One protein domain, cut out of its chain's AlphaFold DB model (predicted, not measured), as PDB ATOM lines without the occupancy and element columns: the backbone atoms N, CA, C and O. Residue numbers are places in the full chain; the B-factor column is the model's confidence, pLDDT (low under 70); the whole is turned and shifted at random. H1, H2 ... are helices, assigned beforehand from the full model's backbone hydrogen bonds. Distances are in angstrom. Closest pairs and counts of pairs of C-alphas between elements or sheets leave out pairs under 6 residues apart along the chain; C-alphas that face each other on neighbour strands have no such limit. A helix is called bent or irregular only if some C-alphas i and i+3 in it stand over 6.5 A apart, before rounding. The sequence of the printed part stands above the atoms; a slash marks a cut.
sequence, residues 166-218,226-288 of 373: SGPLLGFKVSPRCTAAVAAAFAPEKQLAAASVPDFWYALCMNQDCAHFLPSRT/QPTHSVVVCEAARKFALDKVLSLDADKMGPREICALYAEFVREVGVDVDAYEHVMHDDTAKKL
ATOM      1  N   SER A 166     132.777 105.188  95.413       90.31
ATOM      2  CA  SER A 166     132.184 105.086  94.079       90.31
ATOM      3  C   SER A 166     130.887 105.883  93.979       90.31
ATOM      4  O   SER A 166     130.211 106.096  94.986       90.31
ATOM      5  N   GLY A 167     130.502 106.237  92.755       89.69
ATOM      6  CA  GLY A 167     129.250 106.930  92.449       89.69
ATOM      7  C   GLY A 167     129.472 108.140  91.538       89.69
ATOM      8  O   GLY A 167     130.611 108.403  91.145       89.69
ATOM      9  N   PRO A 168     128.404 108.864  91.168       89.06
ATOM     10  CA  PRO A 168     128.535 110.206  90.597       89.06
ATOM     11  C   PRO A 168     129.098 111.174  91.652       89.06
ATOM     12  O   PRO A 168     128.990 110.879  92.835       89.06
ATOM     13  N   LEU A 169     129.657 112.326  91.259       90.44
ATOM     14  CA  LEU A 169     130.304 113.268  92.196       90.44
ATOM     15  C   LEU A 169     129.377 113.663  93.367       90.44
ATOM     16  O   LEU A 169     129.686 113.378  94.521       90.44
ATOM     17  N   LEU A 170     128.184 114.200  93.079       88.31
ATOM     18  CA  LEU A 170     127.198 114.578  94.108       88.31
ATOM     19  C   LEU A 170     126.514 113.389  94.809       88.31
ATOM     20  O   LEU A 170     125.868 113.563  95.838       88.31
ATOM     21  N   GLY A 171     126.644 112.176  94.271       86.75
ATOM     22  CA  GLY A 171     126.112 110.944  94.866       86.75
ATOM     23  C   GLY A 171     127.214 109.997  95.329       86.75
ATOM     24  O   GLY A 171     126.992 108.783  95.387       86.75
ATOM     25  N   PHE A 172     128.409 110.527  95.585       93.88
ATOM     26  CA  PHE A 172     129.572 109.734  95.932       93.88
ATOM     27  C   PHE A 172     129.376 109.083  97.298       93.88
ATOM     28  O   PHE A 172     128.983 109.724  98.272       93.88
ATOM     29  N   LYS A 173     129.672 107.787  97.370       94.38
ATOM     30  CA  LYS A 173     129.614 107.017  98.610       94.38
ATOM     31  C   LYS A 173     130.997 106.489  98.940       94.38
ATOM     32  O   LYS A 173     131.608 105.787  98.129       94.38
ATOM     33  N   VAL A 174     131.453 106.785 100.156       94.56
ATOM     34  CA  VAL A 174     132.673 106.196 100.710       94.56
ATOM     35  C   VAL A 174     132.485 104.687 100.801       94.56
ATOM     36  O   VAL A 174     131.484 104.186 101.313       94.56
ATOM     37  N   SER A 175     133.455 103.945 100.284       95.00
ATOM     38  CA  SER A 175     133.476 102.497 100.379       95.00
ATOM     39  C   SER A 175     133.658 102.087 101.842       95.00
ATOM     40  O   SER A 175     134.539 102.629 102.513       95.00
ATOM     41  N   PRO A 176     132.962 101.043 102.324       94.62
ATOM     42  CA  PRO A 176     133.246 100.450 103.633       94.62
ATOM     43  C   PRO A 176     134.706  99.994 103.797       94.62
ATOM     44  O   PRO A 176     135.189  99.815 104.911       94.62
ATOM     45  N   ARG A 177     135.430  99.808 102.682       94.06
ATOM     46  CA  ARG A 177     136.846  99.419 102.657       94.06
ATOM     47  C   ARG A 177     137.815 100.594 102.812       94.06
ATOM     48  O   ARG A 177     139.000 100.332 103.002       94.06
ATOM     49  N   CYS A 178     137.343 101.843 102.766       94.50
ATOM     50  CA  CYS A 178     138.212 103.020 102.800       94.50
ATOM     51  C   CYS A 178     139.043 103.058 104.083       94.50
ATOM     52  O   CYS A 178     140.267 103.104 104.020       94.50
ATOM     53  N   THR A 179     138.391 102.938 105.243       95.88
ATOM     54  CA  THR A 179     139.046 102.990 106.558       95.88
ATOM     55  C   THR A 179     140.147 101.939 106.679       95.88
ATOM     56  O   THR A 179     141.242 102.243 107.137       95.88
ATOM     57  N   ALA A 180     139.881 100.709 106.227       93.69
ATOM     58  CA  ALA A 180     140.860  99.628 106.259       93.69
ATOM     59  C   ALA A 180     142.024  99.872 105.285       93.69
ATOM     60  O   ALA A 180     143.170  99.606 105.632       93.69
ATOM     61  N   ALA A 181     141.750 100.397 104.086       90.31
ATOM     62  CA  ALA A 181     142.782 100.727 103.105       90.31
ATOM     63  C   ALA A 181     143.688 101.873 103.586       90.31
ATOM     64  O   ALA A 181     144.906 101.769 103.493       90.31
ATOM     65  N   VAL A 182     143.098 102.927 104.152       91.69
ATOM     66  CA  VAL A 182     143.822 104.072 104.716       91.69
ATOM     67  C   VAL A 182     144.631 103.658 105.950       91.69
ATOM     68  O   VAL A 182     145.802 104.007 106.042       91.69
ATOM     69  N   ALA A 183     144.065 102.848 106.852       93.62
ATOM     70  CA  ALA A 183     144.791 102.325 108.012       93.62
ATOM     71  C   ALA A 183     145.970 101.426 107.611       93.62
ATOM     72  O   ALA A 183     147.043 101.508 108.197       93.62
ATOM     73  N   ALA A 184     145.776 100.570 106.603       90.19
ATOM     74  CA  ALA A 184     146.841  99.718 106.085       90.19
ATOM     75  C   ALA A 184     147.946 100.531 105.405       90.19
ATOM     76  O   ALA A 184     149.095 100.097 105.394       90.19
ATOM     77  N   ALA A 185     147.600 101.690 104.840       87.81
ATOM     78  CA  ALA A 185     148.555 102.539 104.164       87.81
ATOM     79  C   ALA A 185     149.596 103.079 105.161       87.81
ATOM     80  O   ALA A 185     150.782 102.813 105.021       87.81
ATOM     81  N   PHE A 186     149.195 103.763 106.225       88.75
ATOM     82  CA  PHE A 186     150.163 104.320 107.180       88.75
ATOM     83  C   PHE A 186     150.502 103.381 108.348       88.75
ATOM     84  O   PHE A 186     150.882 103.847 109.408       88.75
ATOM     85  N   ALA A 187     150.366 102.064 108.193       89.44
ATOM     86  CA  ALA A 187     150.806 101.138 109.233       89.44
ATOM     87  C   ALA A 187     152.344 101.205 109.420       89.44
ATOM     88  O   ALA A 187     153.067 101.310 108.424       89.44
ATOM     89  N   PRO A 188     152.866 101.053 110.656       93.25
ATOM     90  CA  PRO A 188     152.177 100.639 111.886       93.25
ATOM     91  C   PRO A 188     151.475 101.768 112.660       93.25
ATOM     92  O   PRO A 188     150.873 101.501 113.706       93.25
ATOM     93  N   GLU A 189     151.552 103.016 112.203       94.19
ATOM     94  CA  GLU A 189     150.874 104.134 112.846       94.19
ATOM     95  C   GLU A 189     149.342 103.944 112.837       94.19
ATOM     96  O   GLU A 189     148.755 103.332 111.946       94.19
ATOM     97  N   LYS A 190     148.660 104.454 113.872       96.19
ATOM     98  CA  LYS A 190     147.183 104.413 113.971       96.19
ATOM     99  C   LYS A 190     146.518 105.715 113.531       96.19
ATOM    100  O   LYS A 190     145.312 105.740 113.292       96.19
ATOM    101  N   GLN A 191     147.302 106.783 113.452       97.31
ATOM    102  CA  GLN A 191     146.890 108.125 113.066       97.31
ATOM    103  C   GLN A 191     148.052 108.803 112.345       97.31
ATOM    104  O   GLN A 191     149.213 108.537 112.665       97.31
ATOM    105  N   LEU A 192     147.735 109.710 111.428       95.75
ATOM    106  CA  LEU A 192     148.707 110.585 110.782       95.75
ATOM    107  C   LEU A 192     148.676 111.963 111.428       95.75
ATOM    108  O   LEU A 192     147.612 112.431 111.829       95.75
ATOM    109  N   ALA A 193     149.831 112.626 111.495       96.94
ATOM    110  CA  ALA A 193     149.858 114.059 111.766       96.94
ATOM    111  C   ALA A 193     149.028 114.772 110.693       96.94
ATOM    112  O   ALA A 193     149.161 114.455 109.507       96.94
ATOM    113  N   ALA A 194     148.177 115.718 111.088       96.31
ATOM    114  CA  ALA A 194     147.250 116.343 110.151       96.31
ATOM    115  C   ALA A 194     147.999 117.044 109.003       96.31
ATOM    116  O   ALA A 194     147.631 116.892 107.841       96.31
ATOM    117  N   ALA A 195     149.141 117.674 109.299       96.00
ATOM    118  CA  ALA A 195     150.030 118.277 108.302       96.00
ATOM    119  C   ALA A 195     150.542 117.297 107.219       96.00
ATOM    120  O   ALA A 195     150.927 117.729 106.138       96.00
ATOM    121  N   SER A 196     150.542 115.983 107.477       96.31
ATOM    122  CA  SER A 196     150.954 114.950 106.512       96.31
ATOM    123  C   SER A 196     149.796 114.388 105.677       96.31
ATOM    124  O   SER A 196     150.037 113.671 104.706       96.31
ATOM    125  N   VAL A 197     148.542 114.696 106.022       96.06
ATOM    126  CA  VAL A 197     147.346 114.205 105.312       96.06
ATOM    127  C   VAL A 197     147.276 114.665 103.844       96.06
ATOM    128  O   VAL A 197     146.895 113.843 103.005       96.06
ATOM    129  N   PRO A 198     147.674 115.899 103.470       96.50
ATOM    130  CA  PRO A 198     147.708 116.315 102.066       96.50
ATOM    131  C   PRO A 198     148.615 115.427 101.209       96.50
ATOM    132  O   PRO A 198     148.206 114.919 100.161       96.50
ATOM    133  N   ASP A 199     149.839 115.195 101.680       94.12
ATOM    134  CA  ASP A 199     150.842 114.396 100.971       94.12
ATOM    135  C   ASP A 199     150.461 112.918 100.941       94.12
ATOM    136  O   ASP A 199     150.664 112.246  99.928       94.12
ATOM    137  N   PHE A 200     149.836 112.431 102.016       93.31
ATOM    138  CA  PHE A 200     149.227 111.109 102.053       93.31
ATOM    139  C   PHE A 200     148.193 110.941 100.934       93.31
ATOM    140  O   PHE A 200     148.271 109.969 100.182       93.31
ATOM    141  N   TRP A 201     147.257 111.883 100.775       91.75
ATOM    142  CA  TRP A 201     146.238 111.799  99.728       91.75
ATOM    143  C   TRP A 201     146.826 111.873  98.328       91.75
ATOM    144  O   TRP A 201     146.402 111.112  97.460       91.75
ATOM    145  N   TYR A 202     147.824 112.727  98.115       91.56
ATOM    146  CA  TYR A 202     148.536 112.784  96.843       91.56
ATOM    147  C   TYR A 202     149.184 111.436  96.501       91.56
ATOM    148  O   TYR A 202     148.958 110.888  95.419       91.56
ATOM    149  N   ALA A 203     149.942 110.866  97.444       88.19
ATOM    150  CA  ALA A 203     150.623 109.590  97.260       88.19
ATOM    151  C   ALA A 203     149.629 108.444  97.038       88.19
ATOM    152  O   ALA A 203     149.785 107.664  96.097       88.19
ATOM    153  N   LEU A 204     148.580 108.376  97.860       86.56
ATOM    154  CA  LEU A 204     147.531 107.370  97.762       86.56
ATOM    155  C   LEU A 204     146.767 107.497  96.431       86.56
ATOM    156  O   LEU A 204     146.488 106.489  95.791       86.56
ATOM    157  N   CYS A 205     146.468 108.711  95.972       86.69
ATOM    158  CA  CYS A 205     145.792 108.967  94.698       86.69
ATOM    159  C   CYS A 205     146.636 108.540  93.484       86.69
ATOM    160  O   CYS A 205     146.115 107.895  92.571       86.69
ATOM    161  N   MET A 206     147.939 108.835  93.497       84.56
ATOM    162  CA  MET A 206     148.851 108.486  92.403       84.56
ATOM    163  C   MET A 206     149.167 106.979  92.346       84.56
ATOM    164  O   MET A 206     149.316 106.433  91.253       84.56
ATOM    165  N   ASN A 207     149.246 106.293  93.500       74.69
ATOM    166  CA  ASN A 207     149.927 104.995  93.637       74.69
ATOM    167  C   ASN A 207     149.112 103.884  94.344       74.69
ATOM    168  O   ASN A 207     149.682 103.095  95.097       74.69
ATOM    169  N   GLN A 208     147.803 103.755  94.091       65.69
ATOM    170  CA  GLN A 208     146.928 102.764  94.768       65.69
ATOM    171  C   GLN A 208     147.417 101.302  94.717       65.69
ATOM    172  O   GLN A 208     147.162 100.535  95.643       65.69
ATOM    173  N   ASP A 209     148.116 100.909  93.649       57.88
ATOM    174  CA  ASP A 209     148.589  99.531  93.437       57.88
ATOM    175  C   ASP A 209     150.095  99.352  93.669       57.88
ATOM    176  O   ASP A 209     150.624  98.242  93.571       57.88
ATOM    177  N   CYS A 210     150.798 100.433  93.992       57.41
ATOM    178  CA  CYS A 210     152.203 100.389  94.352       57.41
ATOM    179  C   CYS A 210     152.314 100.442  95.869       57.41
ATOM    180  O   CYS A 210     152.611 101.481  96.455       57.41
ATOM    181  N   ALA A 211     152.091  99.291  96.498       42.03
ATOM    182  CA  ALA A 211     152.087  99.092  97.948       42.03
ATOM    183  C   ALA A 211     153.408  99.452  98.687       42.03
ATOM    184  O   ALA A 211     153.562  99.107  99.852       42.03
ATOM    185  N   HIS A 212     154.367 100.127  98.041       40.25
ATOM    186  CA  HIS A 212     155.681 100.480  98.588       40.25
ATOM    187  C   HIS A 212     155.874 101.966  98.951       40.25
ATOM    188  O   HIS A 212     156.934 102.310  99.465       40.25
ATOM    189  N   PHE A 213     154.887 102.846  98.743       40.53
ATOM    190  CA  PHE A 213     155.026 104.291  99.022       40.53
ATOM    191  C   PHE A 213     154.538 104.752 100.398       40.53
ATOM    192  O   PHE A 213     154.103 105.887 100.574       40.53
ATOM    193  N   LEU A 214     154.670 103.884 101.395       47.72
ATOM    194  CA  LEU A 214     154.511 104.225 102.806       47.72
ATOM    195  C   LEU A 214     155.795 103.773 103.516       47.72
ATOM    196  O   LEU A 214     156.419 102.803 103.089       47.72
ATOM    197  N   PRO A 215     156.245 104.499 104.542       39.84
ATOM    198  CA  PRO A 215     157.468 105.318 104.645       39.84
ATOM    199  C   PRO A 215     158.853 104.697 104.335       39.84
ATOM    200  O   PRO A 215     159.872 105.348 104.570       39.84
ATOM    201  N   SER A 216     158.972 103.510 103.732       39.91
ATOM    202  CA  SER A 216     160.244 103.007 103.191       39.91
ATOM    203  C   SER A 216     160.487 103.527 101.761       39.91
ATOM    204  O   SER A 216     160.125 102.884 100.777       39.91
ATOM    205  N   ARG A 217     161.099 104.710 101.632       40.00
ATOM    206  CA  ARG A 217     161.305 105.481 100.381       40.00
ATOM    207  C   ARG A 217     162.222 104.847  99.300       40.00
ATOM    208  O   ARG A 217     162.872 105.589  98.572       40.00
ATOM    209  N   THR A 218     162.337 103.521  99.166       41.38
ATOM    210  CA  THR A 218     163.387 102.906  98.312       41.38
ATOM    211  C   THR A 218     162.948 101.810  97.335       41.38
ATOM    212  O   THR A 218     163.807 101.264  96.642       41.38
ATOM    213  N   GLN A 226     149.784 102.417  84.953       59.69
ATOM    214  CA  GLN A 226     149.262 103.767  84.785       59.69
ATOM    215  C   GLN A 226     148.761 104.276  86.145       59.69
ATOM    216  O   GLN A 226     148.203 103.478  86.909       59.69
ATOM    217  N   PRO A 227     148.965 105.568  86.459       64.94
ATOM    218  CA  PRO A 227     148.440 106.141  87.685       64.94
ATOM    219  C   PRO A 227     146.921 105.977  87.698       64.94
ATOM    220  O   PRO A 227     146.254 106.004  86.659       64.94
ATOM    221  N   THR A 228     146.371 105.751  88.886       72.69
ATOM    222  CA  THR A 228     144.934 105.501  89.037       72.69
ATOM    223  C   THR A 228     144.099 106.728  88.673       72.69
ATOM    224  O   THR A 228     142.971 106.590  88.201       72.69
ATOM    225  N   HIS A 229     144.688 107.912  88.845       81.81
ATOM    226  CA  HIS A 229     144.116 109.213  88.526       81.81
ATOM    227  C   HIS A 229     145.105 110.081  87.766       81.81
ATOM    228  O   HIS A 229     146.304 109.805  87.727       81.81
ATOM    229  N   SER A 230     144.599 111.152  87.163       87.56
ATOM    230  CA  SER A 230     145.461 112.200  86.632       87.56
ATOM    231  C   SER A 230     146.139 112.963  87.771       87.56
ATOM    232  O   SER A 230     145.603 113.081  88.877       87.56
ATOM    233  N   VAL A 231     147.295 113.555  87.468       89.12
ATOM    234  CA  VAL A 231     148.001 114.462  88.385       89.12
ATOM    235  C   VAL A 231     147.076 115.589  88.860       89.12
ATOM    236  O   VAL A 231     147.067 115.905  90.044       89.12
ATOM    237  N   VAL A 232     146.221 116.108  87.970       91.00
ATOM    238  CA  VAL A 232     145.235 117.163  88.264       91.00
ATOM    239  C   VAL A 232     144.328 116.789  89.441       91.00
ATOM    240  O   VAL A 232     144.195 117.565  90.386       91.00
ATOM    241  N   VAL A 233     143.741 115.585  89.423       92.38
ATOM    242  CA  VAL A 233     142.848 115.109  90.497       92.38
ATOM    243  C   VAL A 233     143.611 114.960  91.812       92.38
ATOM    244  O   VAL A 233     143.120 115.375  92.860       92.38
ATOM    245  N   CYS A 234     144.819 114.397  91.769       92.38
ATOM    246  CA  CYS A 234     145.610 114.162  92.976       92.38
ATOM    247  C   CYS A 234     146.121 115.463  93.606       92.38
ATOM    248  O   CYS A 234     146.112 115.597  94.829       92.38
ATOM    249  N   GLU A 235     146.520 116.444  92.798       93.50
ATOM    250  CA  GLU A 235     146.875 117.778  93.287       93.50
ATOM    251  C   GLU A 235     145.667 118.530  93.847       93.50
ATOM    252  O   GLU A 235     145.793 119.202  94.867       93.50
ATOM    253  N   ALA A 236     144.497 118.419  93.208       94.81
ATOM    254  CA  ALA A 236     143.264 119.007  93.727       94.81
ATOM    255  C   ALA A 236     142.902 118.415  95.100       94.81
ATOM    256  O   ALA A 236     142.645 119.167  96.039       94.81
ATOM    257  N   ALA A 237     142.993 117.089  95.257       94.94
ATOM    258  CA  ALA A 237     142.773 116.423  96.540       94.94
ATOM    259  C   ALA A 237     143.796 116.856  97.606       94.94
ATOM    260  O   ALA A 237     143.422 117.115  98.749       94.94
ATOM    261  N   ARG A 238     145.080 116.978  97.234       95.62
ATOM    262  CA  ARG A 238     146.148 117.469  98.122       95.62
ATOM    263  C   ARG A 238     145.856 118.884  98.613       95.62
ATOM    264  O   ARG A 238     145.905 119.124  99.814       95.62
ATOM    265  N   LYS A 239     145.538 119.806  97.697       95.44
ATOM    266  CA  LYS A 239     145.217 121.199  98.031       95.44
ATOM    267  C   LYS A 239     143.999 121.278  98.951       95.44
ATOM    268  O   LYS A 239     144.075 121.913  99.994       95.44
ATOM    269  N   PHE A 240     142.924 120.573  98.607       95.75
ATOM    270  CA  PHE A 240     141.720 120.534  99.431       95.75
ATOM    271  C   PHE A 240     142.008 120.025 100.846       95.75
ATOM    272  O   PHE A 240     141.571 120.618 101.829       95.75
ATOM    273  N   ALA A 241     142.775 118.937 100.960       96.25
ATOM    274  CA  ALA A 241     143.161 118.389 102.252       96.25
ATOM    275  C   ALA A 241     144.013 119.370 103.067       96.25
ATOM    276  O   ALA A 241     143.819 119.460 104.276       96.25
ATOM    277  N   LEU A 242     144.920 120.115 102.424       95.94
ATOM    278  CA  LEU A 242     145.730 121.142 103.081       95.94
ATOM    279  C   LEU A 242     144.843 122.249 103.658       95.94
ATOM    280  O   LEU A 242     144.917 122.523 104.853       95.94
ATOM    281  N   ASP A 243     143.964 122.817 102.831       93.69
ATOM    282  CA  ASP A 243     143.077 123.917 103.220       93.69
ATOM    283  C   ASP A 243     142.139 123.484 104.370       93.69
ATOM    284  O   ASP A 243     141.932 124.215 105.340       93.69
ATOM    285  N   LYS A 244     141.638 122.242 104.329       93.69
ATOM    286  CA  LYS A 244     140.770 121.682 105.376       93.69
ATOM    287  C   LYS A 244     141.496 121.367 106.674       93.69
ATOM    288  O   LYS A 244     140.976 121.694 107.737       93.69
ATOM    289  N   VAL A 245     142.676 120.759 106.616       94.06
ATOM    290  CA  VAL A 245     143.468 120.464 107.818       94.06
ATOM    291  C   VAL A 245     143.796 121.743 108.580       94.06
ATOM    292  O   VAL A 245     143.648 121.767 109.797       94.06
ATOM    293  N   LEU A 246     144.166 122.814 107.868       92.44
ATOM    294  CA  LEU A 246     144.439 124.118 108.478       92.44
ATOM    295  C   LEU A 246     143.213 124.700 109.200       92.44
ATOM    296  O   LEU A 246     143.373 125.435 110.165       92.44
ATOM    297  N   SER A 247     141.998 124.353 108.762       90.88
ATOM    298  CA  SER A 247     140.746 124.813 109.382       90.88
ATOM    299  C   SER A 247     140.244 123.953 110.550       90.88
ATOM    300  O   SER A 247     139.428 124.425 111.335       90.88
ATOM    301  N   LEU A 248     140.685 122.694 110.659       88.62
ATOM    302  CA  LEU A 248     140.154 121.726 111.630       88.62
ATOM    303  C   LEU A 248     140.827 121.788 113.012       88.62
ATOM    304  O   LEU A 248     140.345 121.119 113.921       88.62
ATOM    305  N   ASP A 249     141.922 122.543 113.156       89.06
ATOM    306  CA  ASP A 249     142.737 122.663 114.384       89.06
ATOM    307  C   ASP A 249     143.026 121.306 115.065       89.06
ATOM    308  O   ASP A 249     142.969 121.142 116.282       89.06
ATOM    309  N   ALA A 250     143.268 120.279 114.244       90.94
ATOM    310  CA  ALA A 250     143.516 118.919 114.693       90.94
ATOM    311  C   ALA A 250     144.994 118.567 114.508       90.94
ATOM    312  O   ALA A 250     145.521 118.663 113.404       90.94
ATOM    313  N   ASP A 251     145.649 118.060 115.554       96.12
ATOM    314  CA  ASP A 251     147.049 117.618 115.460       96.12
ATOM    315  C   ASP A 251     147.200 116.310 114.671       96.12
ATOM    316  O   ASP A 251     148.205 116.071 113.990       96.12
ATOM    317  N   LYS A 252     146.211 115.416 114.790       97.38
ATOM    318  CA  LYS A 252     146.239 114.060 114.231       97.38
ATOM    319  C   LYS A 252     144.885 113.659 113.666       97.38
ATOM    320  O   LYS A 252     143.846 114.010 114.215       97.38
ATOM    321  N   MET A 253     144.908 112.854 112.608       97.88
ATOM    322  CA  MET A 253     143.714 112.312 111.960       97.88
ATOM    323  C   MET A 253     143.808 110.791 111.849       97.88
ATOM    324  O   MET A 253     144.850 110.236 111.483       97.88
ATOM    325  N   GLY A 254     142.717 110.106 112.182       97.50
ATOM    326  CA  GLY A 254     142.584 108.671 111.988       97.50
ATOM    327  C   GLY A 254     142.080 108.319 110.583       97.50
ATOM    328  O   GLY A 254     141.735 109.190 109.777       97.50
ATOM    329  N   PRO A 255     142.005 107.016 110.261       96.69
ATOM    330  CA  PRO A 255     141.578 106.571 108.939       96.69
ATOM    331  C   PRO A 255     140.150 107.000 108.578       96.69
ATOM    332  O   PRO A 255     139.855 107.243 107.409       96.69
ATOM    333  N   ARG A 256     139.254 107.091 109.571       97.44
ATOM    334  CA  ARG A 256     137.852 107.473 109.358       97.44
ATOM    335  C   ARG A 256     137.740 108.942 108.961       97.44
ATOM    336  O   ARG A 256     137.033 109.243 108.003       97.44
ATOM    337  N   GLU A 257     138.439 109.827 109.667       97.12
ATOM    338  CA  GLU A 257     138.466 111.265 109.393       97.12
ATOM    339  C   GLU A 257     139.095 111.538 108.025       97.12
ATOM    340  O   GLU A 257     138.552 112.303 107.232       97.12
ATOM    341  N   ILE A 258     140.187 110.840 107.701       96.50
ATOM    342  CA  ILE A 258     140.850 110.938 106.396       96.50
ATOM    343  C   ILE A 258     139.896 110.512 105.266       96.50
ATOM    344  O   ILE A 258     139.765 111.228 104.276       96.50
ATOM    345  N   CYS A 259     139.178 109.393 105.413       96.75
ATOM    346  CA  CYS A 259     138.168 108.956 104.441       96.75
ATOM    347  C   CYS A 259     136.999 109.942 104.291       96.75
ATOM    348  O   CYS A 259     136.526 110.162 103.175       96.75
ATOM    349  N   ALA A 260     136.531 110.530 105.396       96.06
ATOM    350  CA  ALA A 260     135.475 111.542 105.373       96.06
ATOM    351  C   ALA A 260     135.930 112.811 104.636       96.06
ATOM    352  O   ALA A 260     135.199 113.316 103.787       96.06
ATOM    353  N   LEU A 261     137.172 113.250 104.867       95.81
ATOM    354  CA  LEU A 261     137.778 114.388 104.175       95.81
ATOM    355  C   LEU A 261     137.777 114.202 102.649       95.81
ATOM    356  O   LEU A 261     137.473 115.132 101.906       95.81
ATOM    357  N   TYR A 262     138.057 112.990 102.164       95.44
ATOM    358  CA  TYR A 262     137.989 112.702 100.728       95.44
ATOM    359  C   TYR A 262     136.559 112.709 100.180       95.44
ATOM    360  O   TYR A 262     136.324 113.135  99.053       95.44
ATOM    361  N   ALA A 263     135.587 112.253 100.970       95.38
ATOM    362  CA  ALA A 263     134.180 112.338 100.594       95.38
ATOM    363  C   ALA A 263     133.736 113.796 100.422       95.38
ATOM    364  O   ALA A 263     133.041 114.118  99.459       95.38
ATOM    365  N   GLU A 264     134.173 114.675 101.329       94.81
ATOM    366  CA  GLU A 264     133.946 116.115 101.213       94.81
ATOM    367  C   GLU A 264     134.604 116.693  99.964       94.81
ATOM    368  O   GLU A 264     133.940 117.430  99.243       94.81
ATOM    369  N   PHE A 265     135.851 116.315  99.666       95.94
ATOM    370  CA  PHE A 265     136.540 116.721  98.439       95.94
ATOM    371  C   PHE A 265     135.728 116.370  97.185       95.94
ATOM    372  O   PHE A 265     135.465 117.238  96.356       95.94
ATOM    373  N   VAL A 266     135.290 115.111  97.050       95.75
ATOM    374  CA  VAL A 266     134.524 114.666  95.872       95.75
ATOM    375  C   VAL A 266     133.186 115.399  95.766       95.75
ATOM    376  O   VAL A 266     132.754 115.722  94.658       95.75
ATOM    377  N   ARG A 267     132.538 115.678  96.903       93.56
ATOM    378  CA  ARG A 267     131.289 116.444  96.943       93.56
ATOM    379  C   ARG A 267     131.505 117.883  96.479       93.56
ATOM    380  O   ARG A 267     130.753 118.326  95.623       93.56
ATOM    381  N   GLU A 268     132.510 118.583  97.006       92.88
ATOM    382  CA  GLU A 268     132.807 119.983  96.654       92.88
ATOM    383  C   GLU A 268     133.198 120.106  95.171       92.88
ATOM    384  O   GLU A 268     132.575 120.875  94.446       92.88
ATOM    385  N   VAL A 269     134.072 119.225  94.665       94.50
ATOM    386  CA  VAL A 269     134.366 119.121  93.221       94.50
ATOM    387  C   VAL A 269     133.104 118.861  92.396       94.50
ATOM    388  O   VAL A 269     132.966 119.366  91.285       94.50
ATOM    389  N   GLY A 270     132.174 118.056  92.916       92.88
ATOM    390  CA  GLY A 270     130.880 117.823  92.281       92.88
ATOM    391  C   GLY A 270     130.054 119.088  92.116       92.88
ATOM    392  O   GLY A 270     129.456 119.276  91.059       92.88
ATOM    393  N   VAL A 271     130.046 119.949  93.132       90.56
ATOM    394  CA  VAL A 271     129.357 121.241  93.072       90.56
ATOM    395  C   VAL A 271     130.066 122.179  92.094       90.56
ATOM    396  O   VAL A 271     129.386 122.812  91.295       90.56
ATOM    397  N   ASP A 272     131.401 122.218  92.085       93.50
ATOM    398  CA  ASP A 272     132.177 123.056  91.156       93.50
ATOM    399  C   ASP A 272     131.945 122.664  89.688       93.50
ATOM    400  O   ASP A 272     131.739 123.529  88.835       93.50
ATOM    401  N   VAL A 273     131.924 121.359  89.389       93.44
ATOM    402  CA  VAL A 273     131.652 120.838  88.040       93.44
ATOM    403  C   VAL A 273     130.222 121.145  87.607       93.44
ATOM    404  O   VAL A 273     130.026 121.674  86.515       93.44
ATOM    405  N   ASP A 274     129.225 120.842  88.444       90.12
ATOM    406  CA  ASP A 274     127.829 121.118  88.095       90.12
ATOM    407  C   ASP A 274     127.593 122.644  87.981       90.12
ATOM    408  O   ASP A 274     126.814 123.080  87.137       90.12
ATOM    409  N   ALA A 275     128.289 123.482  88.766       90.69
ATOM    410  CA  ALA A 275     128.210 124.941  88.657       90.69
ATOM    411  C   ALA A 275     128.825 125.453  87.350       90.69
ATOM    412  O   ALA A 275     128.270 126.349  86.713       90.69
ATOM    413  N   TYR A 276     129.938 124.863  86.917       94.06
ATOM    414  CA  TYR A 276     130.533 125.142  85.616       94.06
ATOM    415  C   TYR A 276     129.624 124.749  84.455       94.06
ATOM    416  O   TYR A 276     129.366 125.582  83.587       94.06
ATOM    417  N   GLU A 277     129.100 123.522  84.456       91.44
ATOM    418  CA  GLU A 277     128.149 123.052  83.438       91.44
ATOM    419  C   GLU A 277     126.911 123.956  83.400       91.44
ATOM    420  O   GLU A 277     126.466 124.373  82.329       91.44
ATOM    421  N   HIS A 278     126.414 124.347  84.577       87.94
ATOM    422  CA  HIS A 278     125.292 125.262  84.687       87.94
ATOM    423  C   HIS A 278     125.582 126.605  84.012       87.94
ATOM    424  O   HIS A 278     124.736 127.085  83.271       87.94
ATOM    425  N   VAL A 279     126.741 127.230  84.239       90.12
ATOM    426  CA  VAL A 279     127.059 128.557  83.674       90.12
ATOM    427  C   VAL A 279     127.435 128.484  82.193       90.12
ATOM    428  O   VAL A 279     127.008 129.333  81.414       90.12
ATOM    429  N   MET A 280     128.233 127.493  81.793       93.75
ATOM    430  CA  MET A 280     128.833 127.454  80.456       93.75
ATOM    431  C   MET A 280     127.981 126.726  79.421       93.75
ATOM    432  O   MET A 280     128.114 127.015  78.231       93.75
ATOM    433  N   HIS A 281     127.137 125.776  79.836       90.69
ATOM    434  CA  HIS A 281     126.389 124.910  78.916       90.69
ATOM    435  C   HIS A 281     124.875 125.130  78.963       90.69
ATOM    436  O   HIS A 281     124.157 124.462  78.225       90.69
ATOM    437  N   ASP A 282     124.381 126.034  79.820       81.00
ATOM    438  CA  ASP A 282     122.947 126.191  80.121       81.00
ATOM    439  C   ASP A 282     122.268 124.858  80.528       81.00
ATOM    440  O   ASP A 282     121.040 124.722  80.477       81.00
ATOM    441  N   ASP A 283     123.053 123.862  80.966       68.50
ATOM    442  CA  ASP A 283     122.540 122.548  81.343       68.50
ATOM    443  C   ASP A 283     121.928 122.644  82.749       68.50
ATOM    444  O   ASP A 283     122.600 122.687  83.781       68.50
ATOM    445  N   THR A 284     120.605 122.792  82.775       54.53
ATOM    446  CA  THR A 284     119.789 123.048  83.972       54.53
ATOM    447  C   THR A 284     119.162 121.780  84.547       54.53
ATOM    448  O   THR A 284     118.375 121.856  85.493       54.53
ATOM    449  N   ALA A 285     119.495 120.597  84.017       49.72
ATOM    450  CA  ALA A 285     118.829 119.356  84.411       49.72
ATOM    451  C   ALA A 285     119.033 118.995  85.895       49.72
ATOM    452  O   ALA A 285     118.205 118.291  86.480       49.72
ATOM    453  N   LYS A 286     120.105 119.484  86.531       57.81
ATOM    454  CA  LYS A 286     120.379 119.260  87.953       57.81
ATOM    455  C   LYS A 286     120.295 120.570  88.725       57.81
ATOM    456  O   LYS A 286     121.032 121.512  88.452       57.81
ATOM    457  N   LYS A 287     119.425 120.611  89.736       63.59
ATOM    458  CA  LYS A 287     119.459 121.679  90.738       63.59
ATOM    459  C   LYS A 287     120.755 121.545  91.529       63.59
ATOM    460  O   LYS A 287     120.972 120.513  92.167       63.59
ATOM    461  N   LEU A 288     121.584 122.582  91.493       70.31
ATOM    462  CA  LEU A 288     122.692 122.706  92.428       70.31
ATOM    463  C   LEU A 288     122.128 122.692  93.859       70.31
ATOM    464  O   LEU A 288     121.061 123.267  94.101       70.31
TER     465      LEU A 288
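What this domain is: This is residues 166 to 218 and 226 to 288 of the 373 residues of the protein "Hypothetical protein" of Alexandrium monilatum (UniProt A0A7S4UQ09). One long helix, H4, makes the length of this domain; H2 and H3, side by side and running opposite ways, cross it near its first half, while short H1 meets its first residues. Past Phe 265, H4 runs on as an arm beyond the other helices. The printed part has 116 residues with four named helices, H1 to H4 in order along the chain, and no named strand; the class is all helix. It is compact, with a radius of gyration of the C-alphas of 15.4 A, and spans 50 by 36 by 24 A.

Where its parts are: H4, residues 255 to 281, is 38.3 A long, from C-alpha 255 at (141.578, 106.571, 108.939) to C-alpha 281 at (126.389, 124.910, 78.916). H3, residues 231 to 248, measures 25.6 A, and H2, residues 194 to 206, 19.5 A. H1, residues 178 to 185, begins at C-alpha 178, (138.212, 103.020, 102.800), and spans 10.4 A. H2 is only just irregular: C-alphas 195 and 198 are 6.9 A apart.

How they stand to each other: With residues 261 to 265 alone, H4 touches H3 at a steep tilt of 63 degrees; their closest C-alphas, Phe 240 and Phe 265, are 6.5 A apart. H2 and H3 touch, opposite ways at a shallow tilt of 17 degrees, closest at C-alphas 198 and 238, 4.4 A. H4 touches H1 with residues 255 to 259 alone, closest at C-alphas 179 and 255, 5.0 A. H1 and H3 are apart. Every O i to N i+4 pair is within hydrogen-bond range in H1, H3 and H4; in H2, 7 of 9 are.

The domain as a whole: The farthest C-alphas, Pro 188 and Asp 282, are 50.2 A apart. Residues 219 to 225 are not printed; C-alphas 218 and 226 are 19.6 A apart across this cut, in the link from H2 to H3. The other two links are short. Confidence is under 70 at residues 208 to 218, 226 to 227 and 283 to 287.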